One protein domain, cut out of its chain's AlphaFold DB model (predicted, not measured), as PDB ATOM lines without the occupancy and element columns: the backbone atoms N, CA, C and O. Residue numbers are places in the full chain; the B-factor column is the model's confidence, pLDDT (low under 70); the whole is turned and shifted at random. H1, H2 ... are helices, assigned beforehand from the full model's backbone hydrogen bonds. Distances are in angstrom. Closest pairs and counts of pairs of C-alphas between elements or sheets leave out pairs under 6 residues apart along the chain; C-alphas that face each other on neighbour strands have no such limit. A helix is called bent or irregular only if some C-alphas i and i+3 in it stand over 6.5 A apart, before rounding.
ATOM      1  N   GLU A  51     191.467 202.402 164.202       84.25
ATOM      2  CA  GLU A  51     191.348 203.528 163.271       84.25
ATOM      3  C   GLU A  51     191.689 204.870 163.932       84.25
ATOM      4  O   GLU A  51     192.530 205.607 163.423       84.25
ATOM      5  N   GLU A  52     191.145 205.154 165.120       81.94
ATOM      6  CA  GLU A  52     191.485 206.375 165.863       81.94
ATOM      7  C   GLU A  52     192.968 206.421 166.257       81.94
ATOM      8  O   GLU A  52     193.593 207.482 166.221       81.94
ATOM      9  N   ARG A  53     193.570 205.267 166.582       80.88
ATOM     10  CA  ARG A  53     195.017 205.170 166.836       80.88
ATOM     11  C   ARG A  53     195.837 205.463 165.584       80.88
ATOM     12  O   ARG A  53     196.834 206.175 165.678       80.88
ATOM     13  N   ALA A  54     195.423 204.948 164.427       84.62
ATOM     14  CA  ALA A  54     196.080 205.236 163.155       84.62
ATOM     15  C   ALA A  54     195.964 206.725 162.787       84.62
ATOM     16  O   ALA A  54     196.959 207.332 162.393       84.62
ATOM     17  N   ALA A  55     194.796 207.338 162.996       85.75
ATOM     18  CA  ALA A  55     194.587 208.766 162.774       85.75
ATOM     19  C   ALA A  55     195.464 209.630 163.697       85.75
ATOM     20  O   ALA A  55     196.108 210.571 163.237       85.75
ATOM     21  N   GLN A  56     195.558 209.284 164.986       83.94
ATOM     22  CA  GLN A  56     196.449 209.971 165.929       83.94
ATOM     23  C   GLN A  56     197.926 209.804 165.553       83.94
ATOM     24  O   GLN A  56     198.687 210.764 165.643       83.94
ATOM     25  N   ALA A  57     198.336 208.612 165.112       84.25
ATOM     26  CA  ALA A  57     199.697 208.368 164.642       84.25
ATOM     27  C   ALA A  57     200.025 209.191 163.385       84.25
ATOM     28  O   ALA A  57     201.086 209.809 163.327       84.25
ATOM     29  N   ALA A  58     199.104 209.267 162.419       86.44
ATOM     30  CA  ALA A  58     199.269 210.072 161.211       86.44
ATOM     31  C   ALA A  58     199.344 211.577 161.523       86.44
ATOM     32  O   ALA A  58     200.222 212.268 161.011       86.44
ATOM     33  N   ALA A  59     198.481 212.080 162.412       85.88
ATOM     34  CA  ALA A  59     198.521 213.475 162.850       85.88
ATOM     35  C   ALA A  59     199.861 213.827 163.516       85.88
ATOM     36  O   ALA A  59     200.431 214.882 163.251       85.88
ATOM     37  N   ARG A  60     200.400 212.923 164.341       82.12
ATOM     38  CA  ARG A  60     201.722 213.094 164.962       82.12
ATOM     39  C   ARG A  60     202.838 213.077 163.928       82.12
ATOM     40  O   ARG A  60     203.716 213.928 163.995       82.12
ATOM     41  N   ALA A  61     202.795 212.149 162.972       85.00
ATOM     42  CA  ALA A  61     203.783 212.084 161.901       85.00
ATOM     43  C   ALA A  61     203.830 213.402 161.111       85.00
ATOM     44  O   ALA A  61     204.911 213.944 160.916       85.00
ATOM     45  N   ALA A  62     202.670 213.977 160.778       87.44
ATOM     46  CA  ALA A  62     202.596 215.267 160.094       87.44
ATOM     47  C   ALA A  62     203.221 216.416 160.911       87.44
ATOM     48  O   ALA A  62     203.918 217.264 160.356       87.44
ATOM     49  N   VAL A  63     203.015 216.440 162.235       85.88
ATOM     50  CA  VAL A  63     203.658 217.429 163.122       85.88
ATOM     51  C   VAL A  63     205.176 217.241 163.141       85.88
ATOM     52  O   VAL A  63     205.913 218.215 163.012       85.88
ATOM     53  N   VAL A  64     205.653 216.001 163.266       85.94
ATOM     54  CA  VAL A  64     207.089 215.682 163.271       85.94
ATOM     55  C   VAL A  64     207.744 216.100 161.954       85.94
ATOM     56  O   VAL A  64     208.796 216.735 161.971       85.94
ATOM     57  N   GLU A  65     207.112 215.814 160.816       85.38
ATOM     58  CA  GLU A  65     207.605 216.230 159.499       85.38
ATOM     59  C   GLU A  65     207.699 217.754 159.371       85.38
ATOM     60  O   GLU A  65     208.725 218.273 158.925       85.38
ATOM     61  N   ALA A  66     206.676 218.487 159.823       85.12
ATOM     62  CA  ALA A  66     206.690 219.949 159.810       85.12
ATOM     63  C   ALA A  66     207.839 220.526 160.656       85.12
ATOM     64  O   ALA A  66     208.510 221.472 160.241       85.12
ATOM     65  N   ARG A  67     208.114 219.931 161.821       85.62
ATOM     66  CA  ARG A  67     209.216 220.345 162.704       85.62
ATOM     67  C   ARG A  67     210.589 220.038 162.119       85.62
ATOM     68  O   ARG A  67     211.478 220.879 162.192       85.62
ATOM     69  N   LEU A  68     210.756 218.868 161.499       84.62
ATOM     70  CA  LEU A  68     211.995 218.506 160.807       84.62
ATOM     71  C   LEU A  68     212.303 219.473 159.656       84.62
ATOM     72  O   LEU A  68     213.461 219.835 159.464       84.62
ATOM     73  N   ALA A  69     211.277 219.931 158.936       83.38
ATOM     74  CA  ALA A  69     211.431 220.947 157.899       83.38
ATOM     75  C   ALA A  69     211.798 222.332 158.465       83.38
ATOM     76  O   ALA A  69     212.513 223.083 157.807       83.38
ATOM     77  N   ALA A  70     211.346 222.666 159.681       82.38
ATOM     78  CA  ALA A  70     211.631 223.941 160.346       82.38
ATOM     79  C   ALA A  70     212.976 223.973 161.101       82.38
ATOM     80  O   ALA A  70     213.525 225.048 161.328       82.38
ATOM     81  N   ALA A  71     213.521 222.815 161.488       77.94
ATOM     82  CA  ALA A  71     214.770 222.691 162.242       77.94
ATOM     83  C   ALA A  71     215.998 223.428 161.646       77.94
ATOM     84  O   ALA A  71     216.712 224.067 162.421       77.94
ATOM     85  N   PRO A  72     216.289 223.388 160.327       74.19
ATOM     86  CA  PRO A  72     217.481 224.045 159.775       74.19
ATOM     87  C   PRO A  72     217.422 225.581 159.814       74.19
ATOM     88  O   PRO A  72     218.465 226.227 159.868       74.19
ATOM     89  N   GLU A  73     216.227 226.173 159.845       73.94
ATOM     90  CA  GLU A  73     216.024 227.633 159.847       73.94
ATOM     91  C   GLU A  73     216.305 228.276 161.219       73.94
ATOM     92  O   GLU A  73     216.350 229.493 161.361       73.94
ATOM     93  N   GLN A  74     216.502 227.458 162.253       75.06
ATOM     94  CA  GLN A  74     216.549 227.889 163.649       75.06
ATOM     95  C   GLN A  74     217.887 228.530 164.072       75.06
ATOM     96  O   GLN A  74     217.985 229.129 165.147       75.06
ATOM     97  N   GLY A  75     218.933 228.399 163.247       81.12
ATOM     98  CA  GLY A  75     220.227 229.052 163.475       81.12
ATOM     99  C   GLY A  75     220.848 228.746 164.846       81.12
ATOM    100  O   GLY A  75     221.354 229.656 165.504       81.12
ATOM    101  N   PHE A  76     220.754 227.496 165.316       84.56
ATOM    102  CA  PHE A  76     221.406 227.068 166.558       84.56
ATOM    103  C   PHE A  76     222.926 227.017 166.382       84.56
ATOM    104  O   PHE A  76     223.430 226.490 165.389       84.56
ATOM    105  N   ASN A  77     223.654 227.525 167.372       87.50
ATOM    106  CA  ASN A  77     225.102 227.384 167.443       87.50
ATOM    107  C   ASN A  77     225.490 225.947 167.848       87.50
ATOM    108  O   ASN A  77     224.706 225.226 168.471       87.50
ATOM    109  N   GLU A  78     226.722 225.534 167.548       87.69
ATOM    110  CA  GLU A  78     227.232 224.193 167.875       87.69
ATOM    111  C   GLU A  78     227.146 223.896 169.379       87.69
ATOM    112  O   GLU A  78     226.755 222.798 169.778       87.69
ATOM    113  N   GLU A  79     227.435 224.891 170.224       88.94
ATOM    114  CA  GLU A  79     227.335 224.776 171.683       88.94
ATOM    115  C   GLU A  79     225.893 224.547 172.157       88.94
ATOM    116  O   GLU A  79     225.649 223.744 173.060       88.94
ATOM    117  N   GLU A  80     224.921 225.210 171.525       88.56
ATOM    118  CA  GLU A  80     223.505 225.055 171.857       88.56
ATOM    119  C   GLU A  80     222.998 223.672 171.416       88.56
ATOM    120  O   GLU A  80     222.319 222.988 172.184       88.56
ATOM    121  N   LEU A  81     223.386 223.200 170.223       88.44
ATOM    122  CA  LEU A  81     223.050 221.850 169.751       88.44
ATOM    123  C   LEU A  81     223.684 220.763 170.623       88.44
ATOM    124  O   LEU A  81     223.035 219.756 170.931       88.44
ATOM    125  N   ALA A  82     224.930 220.956 171.057       88.31
ATOM    126  CA  ALA A  82     225.606 220.045 171.973       88.31
ATOM    127  C   ALA A  82     224.898 220.000 173.335       88.31
ATOM    128  O   ALA A  82     224.662 218.912 173.868       88.31
ATOM    129  N   ALA A  83     224.489 221.155 173.869       90.38
ATOM    130  CA  ALA A  83     223.731 221.244 175.111       90.38
ATOM    131  C   ALA A  83     222.353 220.579 175.000       90.38
ATOM    132  O   ALA A  83     221.993 219.787 175.870       90.38
ATOM    133  N   LEU A  84     221.612 220.816 173.914       90.00
ATOM    134  CA  LEU A  84     220.310 220.186 173.678       90.00
ATOM    135  C   LEU A  84     220.447 218.665 173.512       90.00
ATOM    136  O   LEU A  84     219.666 217.886 174.065       90.00
ATOM    137  N   THR A  85     221.505 218.222 172.830       89.69
ATOM    138  CA  THR A  85     221.843 216.801 172.713       89.69
ATOM    139  C   THR A  85     222.155 216.195 174.080       89.69
ATOM    140  O   THR A  85     221.634 215.122 174.395       89.69
ATOM    141  N   ALA A  86     222.953 216.874 174.909       88.75
ATOM    142  CA  ALA A  86     223.278 216.440 176.265       88.75
ATOM    143  C   ALA A  86     222.034 216.392 177.165       88.75
ATOM    144  O   ALA A  86     221.828 215.400 177.867       88.75
ATOM    145  N   ALA A  87     221.159 217.398 177.089       89.19
ATOM    146  CA  ALA A  87     219.889 217.432 177.806       89.19
ATOM    147  C   ALA A  87     218.999 216.244 177.423       89.19
ATOM    148  O   ALA A  87     218.510 215.532 178.301       89.19
ATOM    149  N   SER A  88     218.888 215.946 176.123       87.94
ATOM    150  CA  SER A  88     218.101 214.810 175.619       87.94
ATOM    151  C   SER A  88     218.597 213.450 176.126       87.94
ATOM    152  O   SER A  88     217.847 212.480 176.107       87.94
ATOM    153  N   LYS A  89     219.860 213.367 176.557       88.50
ATOM    154  CA  LYS A  89     220.518 212.150 177.049       88.50
ATOM    155  C   LYS A  89     220.601 212.098 178.578       88.50
ATOM    156  O   LYS A  89     221.003 211.079 179.130       88.50
ATOM    157  N   CYS A  90     220.233 213.168 179.275       86.19
ATOM    158  CA  CYS A  90     220.463 213.287 180.706       86.19
ATOM    159  C   CYS A  90     219.453 212.454 181.517       86.19
ATOM    160  O   CYS A  90     218.239 212.636 181.411       86.19
ATOM    161  N   LEU A  91     219.963 211.555 182.363       86.31
ATOM    162  CA  LEU A  91     219.153 210.708 183.249       86.31
ATOM    163  C   LEU A  91     218.845 211.358 184.603       86.31
ATOM    164  O   LEU A  91     218.206 210.738 185.453       86.31
ATOM    165  N   GLU A  92     219.286 212.594 184.828       87.31
ATOM    166  CA  GLU A  92     218.934 213.314 186.046       87.31
ATOM    167  C   GLU A  92     217.458 213.707 186.065       87.31
ATOM    168  O   GLU A  92     216.817 213.879 185.023       87.31
ATOM    169  N   MET A  93     216.927 213.857 187.278       89.06
ATOM    170  CA  MET A  93     215.562 214.318 187.505       89.06
ATOM    171  C   MET A  93     215.405 215.773 187.064       89.06
ATOM    172  O   MET A  93     216.237 216.616 187.397       89.06
ATOM    173  N   CYS A  94     214.307 216.067 186.366       85.94
ATOM    174  CA  CYS A  94     213.979 217.425 185.930       85.94
ATOM    175  C   CYS A  94     213.629 218.354 187.103       85.94
ATOM    176  O   CYS A  94     213.644 219.567 186.957       85.94
ATOM    177  N   TYR A  95     213.318 217.794 188.272       86.81
ATOM    178  CA  TYR A  95     213.015 218.547 189.479       86.81
ATOM    179  C   TYR A  95     213.828 218.004 190.657       86.81
ATOM    180  O   TYR A  95     213.773 216.809 190.952       86.81
ATOM    181  N   GLN A  96     214.574 218.892 191.319       80.81
ATOM    182  CA  GLN A  96     215.469 218.562 192.440       80.81
ATOM    183  C   GLN A  96     214.943 219.039 193.807       80.81
ATOM    184  O   GLN A  96     215.579 218.793 194.830       80.81
ATOM    185  N   GLY A  97     213.792 219.718 193.841       81.88
ATOM    186  CA  GLY A  97     213.172 220.208 195.073       81.88
ATOM    187  C   GLY A  97     212.400 219.131 195.855       81.88
ATOM    188  O   GLY A  97     212.395 217.949 195.488       81.88
ATOM    189  N   PRO A  98     211.706 219.519 196.938       81.81
ATOM    190  CA  PRO A  98     210.904 218.593 197.725       81.81
ATOM    191  C   PRO A  98     209.755 218.018 196.888       81.81
ATOM    192  O   PRO A  98     209.010 218.738 196.231       81.81
ATOM    193  N   LYS A  99     209.553 216.697 196.957       78.31
ATOM    194  CA  LYS A  99     208.533 215.982 196.163       78.31
ATOM    195  C   LYS A  99     207.122 216.593 196.255       78.31
ATOM    196  O   LYS A  99     206.374 216.502 195.288       78.31
ATOM    197  N   ALA A 100     206.761 217.187 197.393       81.50
ATOM    198  CA  ALA A 100     205.452 217.805 197.615       81.50
ATOM    199  C   ALA A 100     205.188 219.038 196.730       81.50
ATOM    200  O   ALA A 100     204.032 219.352 196.463       81.50
ATOM    201  N   GLU A 101     206.243 219.702 196.260       85.44
ATOM    202  CA  GLU A 101     206.183 220.913 195.432       85.44
ATOM    203  C   GLU A 101     206.451 220.618 193.949       85.44
ATOM    204  O   GLU A 101     206.413 221.520 193.113       85.44
ATOM    205  N   CYS A 102     206.710 219.354 193.598       83.38
ATOM    206  CA  CYS A 102     206.965 218.971 192.218       83.38
ATOM    207  C   CYS A 102     205.688 219.142 191.374       83.38
ATOM    208  O   CYS A 102     204.640 218.587 191.732       83.38
ATOM    209  N   PRO A 103     205.755 219.859 190.237       83.62
ATOM    210  CA  PRO A 103     204.624 219.990 189.334       83.62
ATOM    211  C   PRO A 103     204.103 218.618 188.898       83.62
ATOM    212  O   PRO A 103     204.863 217.759 188.453       83.62
ATOM    213  N   LYS A 104     202.781 218.430 188.956       85.06
ATOM    214  CA  LYS A 104     202.108 217.207 188.488       85.06
ATOM    215  C   LYS A 104     202.531 216.739 187.086       85.06
ATOM    216  O   LYS A 104     202.708 215.533 186.945       85.06
ATOM    217  N   PRO A 105     202.722 217.607 186.069       82.25
ATOM    218  CA  PRO A 105     203.148 217.139 184.747       82.25
ATOM    219  C   PRO A 105     204.603 216.646 184.703       82.25
ATOM    220  O   PRO A 105     204.979 215.896 183.805       82.25
ATOM    221  N   LEU A 106     205.424 217.023 185.685       84.38
ATOM    222  CA  LEU A 106     206.792 216.531 185.833       84.38
ATOM    223  C   LEU A 106     206.862 215.231 186.638       84.38
ATOM    224  O   LEU A 106     207.927 214.623 186.723       84.38
ATOM    225  N   LEU A 107     205.747 214.785 187.218       86.50
ATOM    226  CA  LEU A 107     205.674 213.548 187.979       86.50
ATOM    227  C   LEU A 107     205.283 212.373 187.086       86.50
ATOM    228  O   LEU A 107     204.373 212.433 186.264       86.50
ATOM    229  N   ASN A 108     205.937 211.242 187.322       85.00
ATOM    230  CA  ASN A 108     205.492 209.972 186.784       85.00
ATOM    231  C   ASN A 108     204.159 209.578 187.441       85.00
ATOM    232  O   ASN A 108     204.086 209.456 188.668       85.00
ATOM    233  N   GLY A 109     203.126 209.324 186.632       81.56
ATOM    234  CA  GLY A 109     201.778 209.014 187.123       81.56
ATOM    235  C   GLY A 109     201.697 207.790 188.043       81.56
ATOM    236  O   GLY A 109     200.843 207.749 188.926       81.56
ATOM    237  N   VAL A 110     202.614 206.827 187.897       82.62
ATOM    238  CA  VAL A 110     202.638 205.588 188.690       82.62
ATOM    239  C   VAL A 110     203.543 205.731 189.909       82.62
ATOM    240  O   VAL A 110     203.107 205.548 191.041       82.62
ATOM    241  N   SER A 111     204.819 206.059 189.697       82.56
ATOM    242  CA  SER A 111     205.804 206.068 190.786       82.56
ATOM    243  C   SER A 111     205.763 207.340 191.636       82.56
ATOM    244  O   SER A 111     206.386 207.385 192.701       82.56
ATOM    245  N   GLN A 112     205.048 208.378 191.182       83.81
ATOM    246  CA  GLN A 112     205.002 209.696 191.822       83.81
ATOM    247  C   GLN A 112     206.417 210.244 192.078       83.81
ATOM    248  O   GLN A 112     206.676 210.894 193.092       83.81
ATOM    249  N   ARG A 113     207.374 209.896 191.211       85.38
ATOM    250  CA  ARG A 113     208.739 210.431 191.209       85.38
ATOM    251  C   ARG A 113     208.869 211.441 190.071       85.38
ATOM    252  O   ARG A 113     208.211 211.238 189.047       85.38
ATOM    253  N   PRO A 114     209.709 212.479 190.218       86.56
ATOM    254  CA  PRO A 114     210.037 213.354 189.105       86.56
ATOM    255  C   PRO A 114     210.561 212.548 187.919       86.56
ATOM    256  O   PRO A 114     211.332 211.596 188.083       86.56
ATOM    257  N   LEU A 115     210.113 212.914 186.727       88.62
ATOM    258  CA  LEU A 115     210.621 212.377 185.480       88.62
ATOM    259  C   LEU A 115     212.057 212.863 185.261       88.62
ATOM    260  O   LEU A 115     212.500 213.870 185.812       88.62
ATOM    261  N   THR A 116     212.816 212.103 184.484       90.19
ATOM    262  CA  THR A 116     214.151 212.523 184.060       90.19
ATOM    263  C   THR A 116     214.046 213.449 182.855       90.19
ATOM    264  O   THR A 116     213.033 213.435 182.148       90.19
ATOM    265  N   PHE A 117     215.097 214.222 182.580       88.69
ATOM    266  CA  PHE A 117     215.179 215.000 181.338       88.69
ATOM    267  C   PHE A 117     215.030 214.103 180.102       88.69
ATOM    268  O   PHE A 117     214.281 214.434 179.187       88.69
ATOM    269  N   PHE A 118     215.644 212.918 180.120       88.31
ATOM    270  CA  PHE A 118     215.465 211.904 179.082       88.31
ATOM    271  C   PHE A 118     213.990 211.522 178.880       88.31
ATOM    272  O   PHE A 118     213.509 211.495 177.748       88.31
ATOM    273  N   ASN A 119     213.247 211.268 179.964       87.50
ATOM    274  CA  ASN A 119     211.836 210.902 179.854       87.50
ATOM    275  C   ASN A 119     211.003 212.039 179.257       87.50
ATOM    276  O   ASN A 119     210.184 211.783 178.380       87.50
ATOM    277  N   GLN A 120     211.241 213.276 179.704       87.88
ATOM    278  CA  GLN A 120     210.519 214.459 179.234       87.88
ATOM    279  C   GLN A 120     210.787 214.762 177.756       87.88
ATOM    280  O   GLN A 120     209.862 215.061 177.014       87.88
ATOM    281  N   LEU A 121     212.043 214.654 177.316       87.88
ATOM    282  CA  LEU A 121     212.450 215.076 175.973       87.88
ATOM    283  C   LEU A 121     212.334 213.963 174.918       87.88
ATOM    284  O   LEU A 121     212.160 214.261 173.737       87.88
ATOM    285  N   ARG A 122     212.456 212.685 175.303       85.19
ATOM    286  CA  ARG A 122     212.503 211.558 174.349       85.19
ATOM    287  C   ARG A 122     211.392 210.526 174.498       85.19
ATOM    288  O   ARG A 122     211.046 209.916 173.494       85.19
ATOM    289  N   MET A 123     210.875 210.280 175.705       75.06
ATOM    290  CA  MET A 123     209.930 209.172 175.937       75.06
ATOM    291  C   MET A 123     208.466 209.591 176.017       75.06
ATOM    292  O   MET A 123     207.596 208.723 175.975       75.06
ATOM    293  N   LEU A 124     208.171 210.883 176.163       67.00
ATOM    294  CA  LEU A 124     206.791 211.335 176.168       67.00
ATOM    295  C   LEU A 124     206.204 211.311 174.757       67.00
ATOM    296  O   LEU A 124     206.744 211.883 173.814       67.00
ATOM    297  N   ASP A 125     205.021 210.710 174.670       69.69
ATOM    298  CA  ASP A 125     204.103 210.798 173.534       69.69
ATOM    299  C   ASP A 125     203.486 212.203 173.377       69.69
ATOM    300  O   ASP A 125     202.563 212.394 172.587       69.69
ATOM    301  N   ALA A 126     203.938 213.176 174.159       76.44
ATOM    302  CA  ALA A 126     203.477 214.551 174.157       76.44
ATOM    303  C   ALA A 126     204.688 215.481 174.225       76.44
ATOM    304  O   ALA A 126     205.762 215.082 174.681       76.44
ATOM    305  N   ASP A 127     204.494 216.719 173.786       84.38
ATOM    306  CA  ASP A 127     205.527 217.737 173.900       84.38
ATOM    307  C   ASP A 127     205.861 218.008 175.375       84.38
ATOM    308  O   ASP A 127     204.973 217.910 176.234       84.38
ATOM    309  N   PRO A 128     207.125 218.344 175.695       84.31
ATOM    310  CA  PRO A 128     207.511 218.675 177.054       84.31
ATOM    311  C   PRO A 128     206.740 219.909 177.515       84.31
ATOM    312  O   PRO A 128     206.578 220.876 176.768       84.31
ATOM    313  N   VAL A 129     206.273 219.873 178.759       84.69
ATOM    314  CA  VAL A 129     205.567 221.006 179.366       84.69
ATOM    315  C   VAL A 129     206.516 222.188 179.610       84.69
ATOM    316  O   VAL A 129     207.722 221.964 179.770       84.69
ATOM    317  N   PRO A 130     206.015 223.434 179.695       85.31
ATOM    318  CA  PRO A 130     206.855 224.617 179.914       85.31
ATOM    319  C   PRO A 130     207.774 224.495 181.137       85.31
ATOM    320  O   PRO A 130     208.946 224.860 181.082       85.31
ATOM    321  N   GLU A 131     207.298 223.877 182.219       86.44
ATOM    322  CA  GLU A 131     208.083 223.660 183.439       86.44
ATOM    323  C   GLU A 131     209.280 222.717 183.209       86.44
ATOM    324  O   GLU A 131     210.308 222.821 183.883       86.44
ATOM    325  N   ALA A 132     209.181 221.793 182.245       86.56
ATOM    326  CA  ALA A 132     210.300 220.939 181.855       86.56
ATOM    327  C   ALA A 132     211.366 221.755 181.111       86.56
ATOM    328  O   ALA A 132     212.560 221.562 181.349       86.56
ATOM    329  N   TRP A 133     210.948 222.692 180.254       89.19
ATOM    330  CA  TRP A 133     211.859 223.595 179.553       89.19
ATOM    331  C   TRP A 133     212.547 224.576 180.494       89.19
ATOM    332  O   TRP A 133     213.742 224.818 180.341       89.19
ATOM    333  N   GLU A 134     211.855 225.080 181.513       89.56
ATOM    334  CA  GLU A 134     212.476 225.891 182.566       89.56
ATOM    335  C   GLU A 134     213.584 225.125 183.299       89.56
ATOM    336  O   GLU A 134     214.689 225.645 183.472       89.56
ATOM    337  N   ALA A 135     213.339 223.860 183.654       87.81
ATOM    338  CA  ALA A 135     214.358 223.009 184.260       87.81
ATOM    339  C   ALA A 135     215.562 222.780 183.327       87.81
ATOM    340  O   ALA A 135     216.711 222.794 183.778       87.81
ATOM    341  N   VAL A 136     215.322 222.611 182.020       89.50
ATOM    342  CA  VAL A 136     216.390 222.498 181.014       89.50
ATOM    343  C   VAL A 136     217.186 223.801 180.931       89.50
ATOM    344  O   VAL A 136     218.409 223.768 181.012       89.50
ATOM    345  N   ARG A 137     216.528 224.959 180.839       91.00
ATOM    346  CA  ARG A 137     217.199 226.270 180.778       91.00
ATOM    347  C   ARG A 137     217.986 226.589 182.046       91.00
ATOM    348  O   ARG A 137     219.048 227.197 181.964       91.00
ATOM    349  N   SER A 138     217.496 226.158 183.207       90.12
ATOM    350  CA  SER A 138     218.195 226.318 184.484       90.12
ATOM    351  C   SER A 138     219.507 225.529 184.516       90.12
ATOM    352  O   SER A 138     220.523 226.040 184.986       90.12
ATOM    353  N   LYS A 139     219.509 224.302 183.978       89.19
ATOM    354  CA  LYS A 139     220.693 223.436 183.960       89.19
ATOM    355  C   LYS A 139     221.643 223.707 182.788       89.19
ATOM    356  O   LYS A 139     222.854 223.574 182.950       89.19
ATOM    357  N   TRP A 140     221.117 224.106 181.632       91.06
ATOM    358  CA  TRP A 140     221.878 224.498 180.443       91.06
ATOM    359  C   TRP A 140     221.573 225.960 180.087       91.06
ATOM    360  O   TRP A 140     220.767 226.218 179.190       91.06
ATOM    361  N   PRO A 141     222.241 226.934 180.737       90.94
ATOM    362  CA  PRO A 141     221.968 228.359 180.541       90.94
ATOM    363  C   PRO A 141     222.156 228.842 179.101       90.94
ATOM    364  O   PRO A 141     221.536 229.826 178.705       90.94
ATOM    365  N   VAL A 142     222.959 228.138 178.298       91.25
ATOM    366  CA  VAL A 142     223.142 228.422 176.864       91.25
ATOM    367  C   VAL A 142     221.837 228.323 176.065       91.25
ATOM    368  O   VAL A 142     221.704 228.977 175.044       91.25
ATOM    369  N   LEU A 143     220.845 227.569 176.555       89.19
ATOM    370  CA  LEU A 143     219.527 227.420 175.926       89.19
ATOM    371  C   LEU A 143     218.492 228.441 176.433       89.19
ATOM    372  O   LEU A 143     217.354 228.448 175.966       89.19
ATOM    373  N   SER A 144     218.846 229.295 177.401       88.38
ATOM    374  CA  SER A 144     217.895 230.209 178.057       88.38
ATOM    375  C   SER A 144     217.312 231.280 177.130       88.38
ATOM    376  O   SER A 144     216.189 231.721 177.354       88.38
ATOM    377  N   GLY A 145     218.044 231.663 176.081       86.19
ATOM    378  CA  GLY A 145     217.607 232.657 175.097       86.19
ATOM    379  C   GLY A 145     216.662 232.122 174.017       86.19
ATOM    380  O   GLY A 145     216.167 232.915 173.223       86.19
ATOM    381  N   ARG A 146     216.420 230.805 173.970       88.06
ATOM    382  CA  ARG A 146     215.600 230.147 172.944       88.06
ATOM    383  C   ARG A 146     214.193 229.875 173.458       88.06
ATOM    384  O   ARG A 146     214.015 229.470 174.610       88.06
ATOM    385  N   SER A 147     213.199 230.070 172.602       89.25
ATOM    386  CA  SER A 147     211.791 229.790 172.897       89.25
ATOM    387  C   SER A 147     211.489 228.285 172.917       89.25
ATOM    388  O   SER A 147     212.263 227.469 172.416       89.25
ATOM    389  N   ASP A 148     210.364 227.900 173.524       90.00
ATOM    390  CA  ASP A 148     209.946 226.493 173.632       90.00
ATOM    391  C   ASP A 148     209.736 225.863 172.242       90.00
ATOM    392  O   ASP A 148     210.154 224.731 172.000       90.00
ATOM    393  N   GLU A 149     209.131 226.611 171.311       87.00
ATOM    394  CA  GLU A 149     208.885 226.168 169.931       87.00
ATOM    395  C   GLU A 149     210.191 225.942 169.165       87.00
ATOM    396  O   GLU A 149     210.328 224.963 168.430       87.00
ATOM    397  N   GLU A 150     211.175 226.816 169.373       88.38
ATOM    398  CA  GLU A 150     212.488 226.692 168.748       88.38
ATOM    399  C   GLU A 150     213.238 225.448 169.232       88.38
ATOM    400  O   GLU A 150     213.749 224.648 168.442       88.38
ATOM    401  N   LEU A 151     213.238 225.239 170.550       88.06
ATOM    402  CA  LEU A 151     213.838 224.062 171.166       88.06
ATOM    403  C   LEU A 151     213.144 222.772 170.717       88.06
ATOM    404  O   LEU A 151     213.826 221.780 170.467       88.06
ATOM    405  N   LEU A 152     211.817 222.782 170.566       88.62
ATOM    406  CA  LEU A 152     211.051 221.649 170.042       88.62
ATOM    407  C   LEU A 152     211.454 221.293 168.610       88.62
ATOM    408  O   LEU A 152     211.730 220.125 168.326       88.62
ATOM    409  N   ASN A 153     211.531 222.285 167.724       87.81
ATOM    410  CA  ASN A 153     211.912 222.071 166.329       87.81
ATOM    411  C   ASN A 153     213.336 221.514 166.218       87.81
ATOM    412  O   ASN A 153     213.570 220.553 165.486       87.81
ATOM    413  N   ALA A 154     214.280 222.062 166.990       87.12
ATOM    414  CA  ALA A 154     215.660 221.584 167.024       87.12
ATOM    415  C   ALA A 154     215.814 220.206 167.698       87.12
ATOM    416  O   ALA A 154     216.762 219.472 167.410       87.12
ATOM    417  N   LEU A 155     214.887 219.825 168.581       88.12
ATOM    418  CA  LEU A 155     214.920 218.547 169.285       88.12
ATOM    419  C   LEU A 155     214.471 217.368 168.406       88.12
ATOM    420  O   LEU A 155     215.001 216.269 168.572       88.12
ATOM    421  N   GLU A 156     213.537 217.555 167.469       87.31
ATOM    422  CA  GLU A 156     213.059 216.461 166.604       87.31
ATOM    423  C   GLU A 156     214.167 215.730 165.818       87.31
ATOM    424  O   GLU A 156     214.222 214.496 165.899       87.31
ATOM    425  N   PRO A 157     215.113 216.403 165.127       84.00
ATOM    426  CA  PRO A 157     216.204 215.689 164.459       84.00
ATOM    427  C   PRO A 157     217.120 214.956 165.454       84.00
ATOM    428  O   PRO A 157     217.646 213.886 165.149       84.00
ATOM    429  N   ILE A 158     217.273 215.471 166.678       84.06
ATOM    430  CA  ILE A 158     218.062 214.834 167.745       84.06
ATOM    431  C   ILE A 158     217.354 213.578 168.282       84.06
ATOM    432  O   ILE A 158     218.015 212.588 168.623       84.06
ATOM    433  N   LYS A 159     216.016 213.590 168.356       83.12
ATOM    434  CA  LYS A 159     215.185 212.444 168.766       83.12
ATOM    435  C   LYS A 159     215.195 211.318 167.737       83.12
ATOM    436  O   LYS A 159     215.142 210.159 168.141       83.12
ATOM    437  N   ALA A 160     215.316 211.641 166.448       81.56
ATOM    438  CA  ALA A 160     215.406 210.648 165.375       81.56
ATOM    439  C   ALA A 160     216.616 209.707 165.533       81.56
ATOM    440  O   ALA A 160     216.576 208.553 165.105       81.56
ATOM    441  N   VAL A 161     217.684 210.167 166.193       82.31
ATOM    442  CA  VAL A 161     218.831 209.323 166.540       82.31
ATOM    443  C   VAL A 161     218.491 208.460 167.753       82.31
ATOM    444  O   VAL A 161     218.256 208.975 168.851       82.31
ATOM    445  N   PHE A 162     218.528 207.138 167.575       75.50
ATOM    446  CA  PHE A 162     218.343 206.192 168.671       75.50
ATOM    447  C   PHE A 162     219.468 206.321 169.709       75.50
ATOM    448  O   PHE A 162     220.651 206.321 169.369       75.50
ATOM    449  N   VAL A 163     219.094 206.399 170.987       74.38
ATOM    450  CA  VAL A 163     220.028 206.423 172.117       74.38
ATOM    451  C   VAL A 163     219.604 205.356 173.115       74.38
ATOM    452  O   VAL A 163     218.487 205.396 173.629       74.38
ATOM    453  N   ASP A 164     220.507 204.422 173.414       74.12
ATOM    454  CA  ASP A 164     220.297 203.453 174.489       74.12
ATOM    455  C   ASP A 164     220.447 204.155 175.846       74.12
ATOM    456  O   ASP A 164     221.506 204.708 176.152       74.12
ATOM    457  N   MET A 165     219.418 204.092 176.692       67.38
ATOM    458  CA  MET A 165     219.464 204.595 178.070       67.38
ATOM    459  C   MET A 165     220.662 204.063 178.863       67.38
ATOM    460  O   MET A 165     221.182 204.767 179.721       67.38
ATOM    461  N   ARG A 166     221.115 202.832 178.590       69.56
ATOM    462  CA  ARG A 166     222.257 202.215 179.287       69.56
ATOM    463  C   ARG A 166     223.601 202.833 178.903       69.56
ATOM    464  O   ARG A 166     224.584 202.632 179.613       69.56
ATOM    465  N   SER A 167     223.644 203.550 177.780       60.62
ATOM    466  CA  SER A 167     224.834 204.253 177.296       60.62
ATOM    467  C   SER A 167     224.995 205.649 177.905       60.62
ATOM    468  O   SER A 167     226.095 206.196 177.875       60.62
ATOM    469  N   CYS A 168     223.936 206.201 178.507       56.12
ATOM    470  CA  CYS A 168     224.001 207.446 179.262       56.12
ATOM    471  C   CYS A 168     224.546 207.161 180.668       56.12
ATOM    472  O   CYS A 168     223.817 206.682 181.536       56.12
TER     473      CYS A 168
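This is residues 51 to 168 of the 169 residues of the protein "Hypothetical protein" of Haptolina ericina (UniProt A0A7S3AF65). A cluster of short, crossed helices, H2 to H5, packs through H5 on the long helix H1, whose residues 51 to 59 stick out. A long loop, residues 90 to 116, lies on the cluster's far side from H1. The 118 printed residues include five named helices, H1 to H5 in order, and no named strand: all helix, compact, radius of gyration of the C-alphas 14.7 A, spans 41 by 40 by 28 A.

H1, residues 51 to 74, begins at C-alpha 51 (191.348, 203.528, 163.271) and measures 35.1 A; it is irregular, C-alphas 69 and 72 being 7.1 A apart. H2 is residues 78 to 89, H3 117 to 123, H4 130 to 139. H5, residues 148 to 160, ends at C-alpha 160 (215.406, 210.648, 165.375).

H1 touches H5 with residues 64 to 74 alone, about perpendicular at 74 degrees; closest C-alphas Arg 67 and Asn 153, 4.8 A. H2 touches H5; closest C-alphas Thr 85 and Ile 158, 6.5 A. H3 and H4 only just touch, 3 C-alpha pairs within 8 A; closest Gln 120 and Ala 132, 7.0 A. Every O i to N i+4 pair is within hydrogen-bond range in H2, H3 and H4, 17 of 20 in H1, 7 of 9 in H5.

The printed part has no cut; the H2 to H3 link is long. Residues 124 to 125 and 165 to 168 have pLDDT under 70.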